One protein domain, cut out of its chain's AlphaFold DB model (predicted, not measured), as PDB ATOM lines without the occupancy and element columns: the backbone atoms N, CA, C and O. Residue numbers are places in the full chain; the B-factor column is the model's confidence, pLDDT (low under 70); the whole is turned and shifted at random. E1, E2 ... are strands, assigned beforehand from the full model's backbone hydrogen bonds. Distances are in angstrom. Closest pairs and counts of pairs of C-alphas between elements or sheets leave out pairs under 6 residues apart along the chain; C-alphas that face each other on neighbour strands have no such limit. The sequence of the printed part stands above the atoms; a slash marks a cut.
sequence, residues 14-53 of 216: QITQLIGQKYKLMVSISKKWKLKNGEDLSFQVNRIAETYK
ATOM      1  N   GLN A  14      15.200  44.393 -39.983       79.31
ATOM      2  CA  GLN A  14      14.368  43.619 -40.908       79.31
ATOM      3  C   GLN A  14      13.005  44.280 -41.152       79.31
ATOM      4  O   GLN A  14      12.482  44.218 -42.260       79.31
ATOM      5  N   ILE A  15      12.436  44.929 -40.134       80.62
ATOM      6  CA  ILE A  15      11.163  45.651 -40.248       80.62
ATOM      7  C   ILE A  15      11.395  46.975 -40.971       80.62
ATOM      8  O   ILE A  15      10.611  47.332 -41.846       80.62
ATOM      9  N   THR A  16      12.501  47.663 -40.681       81.81
ATOM     10  CA  THR A  16      12.866  48.920 -41.349       81.81
ATOM     11  C   THR A  16      12.969  48.758 -42.863       81.81
ATOM     12  O   THR A  16      12.508  49.627 -43.594       81.81
ATOM     13  N   GLN A  17      13.488  47.626 -43.348       78.00
ATOM     14  CA  GLN A  17      13.548  47.340 -44.786       78.00
ATOM     15  C   GLN A  17      12.168  47.231 -45.444       78.00
ATOM     16  O   GLN A  17      12.057  47.487 -46.639       78.00
ATOM     17  N   LEU A  18      11.123  46.859 -44.700       82.31
ATOM     18  CA  LEU A  18       9.764  46.746 -45.234       82.31
ATOM     19  C   LEU A  18       9.066  48.107 -45.340       82.31
ATOM     20  O   LEU A  18       8.155  48.262 -46.160       82.31
ATOM     21  N   ILE A  19       9.479  49.075 -44.516       83.25
ATOM     22  CA  ILE A  19       8.902  50.418 -44.440       83.25
ATOM     23  C   ILE A  19       9.329  51.230 -45.671       83.25
ATOM     24  O   ILE A  19      10.476  51.181 -46.101       83.25
ATOM     25  N   GLY A  20       8.394  51.985 -46.250       81.31
ATOM     26  CA  GLY A  20       8.664  52.850 -47.407       81.31
ATOM     27  C   GLY A  20       8.710  52.130 -48.760       81.31
ATOM     28  O   GLY A  20       8.920  52.779 -49.780       81.31
ATOM     29  N   GLN A  21       8.480  50.815 -48.798       84.25
ATOM     30  CA  GLN A  21       8.346  50.071 -50.051       84.25
ATOM     31  C   GLN A  21       6.907  50.075 -50.579       84.25
ATOM     32  O   GLN A  21       5.937  50.178 -49.823       84.25
ATOM     33  N   LYS A  22       6.772  49.910 -51.899       89.94
ATOM     34  CA  LYS A  22       5.482  49.769 -52.576       89.94
ATOM     35  C   LYS A  22       5.169  48.291 -52.805       89.94
ATOM     36  O   LYS A  22       5.968  47.559 -53.389       89.94
ATOM     37  N   TYR A  23       3.970  47.882 -52.396       90.06
ATOM     38  CA  TYR A  23       3.491  46.508 -52.528       90.06
ATOM     39  C   TYR A  23       2.157  46.457 -53.261       90.06
ATOM     40  O   TYR A  23       1.293  47.316 -53.066       90.06
ATOM     41  N   LYS A  24       1.961  45.400 -54.048       92.75
ATOM     42  CA  LYS A  24       0.645  45.006 -54.556       92.75
ATOM     43  C   LYS A  24       0.108  43.899 -53.662       92.75
ATOM     44  O   LYS A  24       0.687  42.815 -53.597       92.75
ATOM     45  N   LEU A  25      -0.969  44.185 -52.941       94.75
ATOM     46  CA  LEU A  25      -1.517  43.295 -51.919       94.75
ATOM     47  C   LEU A  25      -2.844  42.701 -52.380       94.75
ATOM     48  O   LEU A  25      -3.693  43.405 -52.924       94.75
ATOM     49  N   MET A  26      -3.042  41.417 -52.107       94.94
ATOM     50  CA  MET A  26      -4.353  40.781 -52.174       94.94
ATOM     51  C   MET A  26      -4.933  40.745 -50.762       94.94
ATOM     52  O   MET A  26      -4.357  40.109 -49.873       94.94
ATOM     53  N   VAL A  27      -6.054  41.436 -50.551       96.31
ATOM     54  CA  VAL A  27      -6.687  41.589 -49.235       96.31
ATOM     55  C   VAL A  27      -8.079  40.970 -49.207       96.31
ATOM     56  O   VAL A  27      -8.851  41.116 -50.151       96.31
ATOM     57  N   SER A  28      -8.405  40.304 -48.103       95.81
ATOM     58  CA  SER A  28      -9.778  39.951 -47.747       95.81
ATOM     59  C   SER A  28     -10.360  41.037 -46.859       95.81
ATOM     60  O   SER A  28      -9.734  41.439 -45.875       95.81
ATOM     61  N   ILE A  29     -11.572  41.475 -47.183       95.56
ATOM     62  CA  ILE A  29     -12.335  42.433 -46.388       95.56
ATOM     63  C   ILE A  29     -13.487  41.673 -45.750       95.56
ATOM     64  O   ILE A  29     -14.228  40.976 -46.440       95.56
ATOM     65  N   SER A  30     -13.643  41.791 -44.436       92.19
ATOM     66  CA  SER A  30     -14.770  41.177 -43.742       92.19
ATOM     67  C   SER A  30     -15.341  42.092 -42.675       92.19
ATOM     68  O   SER A  30     -14.628  42.874 -42.041       92.19
ATOM     69  N   LYS A  31     -16.650  41.980 -42.481       93.69
ATOM     70  CA  LYS A  31     -17.394  42.741 -41.491       93.69
ATOM     71  C   LYS A  31     -17.425  41.958 -40.187       93.69
ATOM     72  O   LYS A  31     -17.881  40.818 -40.152       93.69
ATOM     73  N   LYS A  32     -16.929  42.564 -39.116       88.50
ATOM     74  CA  LYS A  32     -16.908  41.977 -37.782       88.50
ATOM     75  C   LYS A  32     -17.857  42.751 -36.885       88.50
ATOM     76  O   LYS A  32     -17.621  43.912 -36.568       88.50
ATOM     77  N   TRP A  33     -18.913  42.083 -36.437       81.25
ATOM     78  CA  TRP A  33     -19.784  42.645 -35.416       81.25
ATOM     79  C   TRP A  33     -19.063  42.638 -34.067       81.25
ATOM     80  O   TRP A  33     -18.571  41.597 -33.614       81.25
ATOM     81  N   LYS A  34     -19.000  43.792 -33.408       80.88
ATOM     82  CA  LYS A  34     -18.552  43.904 -32.023       80.88
ATOM     83  C   LYS A  34     -19.729  44.298 -31.148       80.88
ATOM     84  O   LYS A  34     -20.307  45.366 -31.302       80.88
ATOM     85  N   LEU A  35     -19.989  43.461 -30.144       70.75
ATOM     86  CA  LEU A  35     -21.080  43.601 -29.172       70.75
ATOM     87  C   LEU A  35     -21.196  44.991 -28.525       70.75
ATOM     88  O   LEU A  35     -22.282  45.357 -28.099       70.75
ATOM     89  N   LYS A  36     -20.098  45.750 -28.425       78.88
ATOM     90  CA  LYS A  36     -20.067  47.056 -27.749       78.88
ATOM     91  C   LYS A  36     -19.934  48.261 -28.686       78.88
ATOM     92  O   LYS A  36     -20.230  49.368 -28.259       78.88
ATOM     93  N   ASN A  37     -19.495  48.058 -29.932       72.44
ATOM     94  CA  ASN A  37     -19.038  49.154 -30.799       72.44
ATOM     95  C   ASN A  37     -19.710  49.160 -32.185       72.44
ATOM     96  O   ASN A  37     -19.373  50.001 -33.011       72.44
ATOM     97  N   GLY A  38     -20.654  48.248 -32.440       78.50
ATOM     98  CA  GLY A  38     -21.310  48.118 -33.739       78.50
ATOM     99  C   GLY A  38     -20.472  47.326 -34.742       78.50
ATOM    100  O   GLY A  38     -19.829  46.332 -34.390       78.50
ATOM    101  N   GLU A  39     -20.524  47.729 -36.007       86.38
ATOM    102  CA  GLU A  39     -19.911  47.015 -37.128       86.38
ATOM    103  C   GLU A  39     -18.535  47.582 -37.459       86.38
ATOM    104  O   GLU A  39     -18.425  48.726 -37.887       86.38
ATOM    105  N   ASP A  40     -17.499  46.753 -37.332       89.81
ATOM    106  CA  ASP A  40     -16.150  47.087 -37.782       89.81
ATOM    107  C   ASP A  40     -15.852  46.384 -39.110       89.81
ATOM    108  O   ASP A  40     -16.186  45.212 -39.301       89.81
ATOM    109  N   LEU A  41     -15.152  47.062 -40.016       91.19
ATOM    110  CA  LEU A  41     -14.508  46.401 -41.148       91.19
ATOM    111  C   LEU A  41     -13.112  45.934 -40.739       91.19
ATOM    112  O   LEU A  41     -12.370  46.631 -40.049       91.19
ATOM    113  N   SER A  42     -12.753  44.736 -41.178       91.50
ATOM    114  CA  SER A  42     -11.441  44.141 -40.966       91.50
ATOM    115  C   SER A  42     -10.809  43.777 -42.300       91.50
ATOM    116  O   SER A  42     -11.488  43.299 -43.211       91.50
ATOM    117  N   PHE A  43      -9.505  44.015 -42.392       94.62
ATOM    118  CA  PHE A  43      -8.699  43.758 -43.576       94.62
ATOM    119  C   PHE A  43      -7.623  42.745 -43.211       94.62
ATOM    120  O   PHE A  43      -6.877  42.945 -42.251       94.62
ATOM    121  N   GLN A  44      -7.531  41.669 -43.980       95.06
ATOM    122  CA  GLN A  44      -6.471  40.681 -43.852       95.06
ATOM    123  C   GLN A  44      -5.697  40.624 -45.161       95.06
ATOM    124  O   GLN A  44      -6.273  40.392 -46.222       95.06
ATOM    125  N   VAL A  45      -4.384  40.833 -45.094       95.31
ATOM    126  CA  VAL A  45      -3.507  40.610 -46.244       95.31
ATOM    127  C   VAL A  45      -3.348  39.104 -46.419       95.31
ATOM    128  O   VAL A  45      -2.749  38.441 -45.576       95.31
ATOM    129  N   ASN A  46      -3.890  38.562 -47.507       93.12
ATOM    130  CA  ASN A  46      -3.795  37.136 -47.819       93.12
ATOM    131  C   ASN A  46      -2.457  36.813 -48.482       93.12
ATOM    132  O   ASN A  46      -1.875  35.756 -48.253       93.12
ATOM    133  N   ARG A  47      -1.999  37.717 -49.358       92.56
ATOM    134  CA  ARG A  47      -0.786  37.538 -50.155       92.56
ATOM    135  C   ARG A  47      -0.209  38.876 -50.608       92.56
ATOM    136  O   ARG A  47      -0.951  39.782 -50.984       92.56
ATOM    137  N   ILE A  48       1.120  38.950 -50.658       91.06
ATOM    138  CA  ILE A  48       1.859  39.978 -51.399       91.06
ATOM    139  C   ILE A  48       2.042  39.460 -52.827       91.06
ATOM    140  O   ILE A  48       2.684  38.431 -53.040       91.06
ATOM    141  N   ALA A  49       1.403  40.117 -53.789       86.12
ATOM    142  CA  ALA A  49       1.463  39.729 -55.193       86.12
ATOM    143  C   ALA A  49       2.777  40.191 -55.833       86.12
ATOM    144  O   ALA A  49       3.423  39.411 -56.526       86.12
ATOM    145  N   GLU A  50       3.181  41.434 -55.563       82.88
ATOM    146  CA  GLU A  50       4.386  42.052 -56.118       82.88
ATOM    147  C   GLU A  50       5.029  42.965 -55.064       82.88
ATOM    148  O   GLU A  50       4.330  43.689 -54.345       82.88
ATOM    149  N   THR A  51       6.361  42.947 -55.007       79.19
ATOM    150  CA  THR A  51       7.170  43.869 -54.205       79.19
ATOM    151  C   THR A  51       8.048  44.670 -55.152       79.19
ATOM    152  O   THR A  51       8.859  44.090 -55.876       79.19
ATOM    153  N   TYR A  52       7.905  45.991 -55.142       73.94
ATOM    154  CA  TYR A  52       8.805  46.862 -55.888       73.94
ATOM    155  C   TYR A  52      10.060  47.096 -55.054       73.94
ATOM    156  O   TYR A  52      10.000  47.744 -54.009       73.94
ATOM    157  N   LYS A  53      11.199  46.561 -55.509       70.69
ATOM    158  CA  LYS A  53      12.487  46.871 -54.887       70.69
ATOM    159  C   LYS A  53      12.783  48.363 -55.074       70.69
ATOM    160  O   LYS A  53      12.693  48.834 -56.209       70.69
TER     161      LYS A  53
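What this domain is: This is residues 14 to 53 of the 216 residues of an uncharacterized protein of Triticum aestivum (UniProt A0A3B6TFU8). What is the main picture? One long, bent ribbon: the antiparallel strands E1 and E2 make a hairpin, with residues 14 to 21 at its open end. What is it made of? The 40 printed residues hold two named strands, E1 then E2, and no named helix; the class is all strand. It is an extended rod, radius of gyration of the C-alphas 14.4 A, spanning 42 by 20 by 12 A.

Where its parts are: Where is E2? Residues 38 to 52, 37.4 A long, ending with C-alpha 52 at (8.805, 46.862, -55.888). Where is E1? Residues 22 to 34, 32.2 A long, beginning with C-alpha 22 at (5.482, 49.769, -52.576).

How they stand to each other: How do the strands pair? E1 and E2 are antiparallel neighbours, with 164 degrees between their N-to-C directions. The C-alphas of Val 27 and Val 45 face each other at 4.5 A. N 28 and O 44, 2.8 A, and N 52 and O 22, 3.0 A, are within hydrogen-bond range. Where do they bend? E1 bends by 64 degrees at residue 26, E2 by 71 degrees at residue 49.

The domain as a whole: How long is it? The two farthest C-alphas, of Leu 35 and Lys 53, are 42.4 A apart. Is it continuous? The printed part has no cut, and a tight link joins E1 to E2. Is confidence low? No printed residue is under 70.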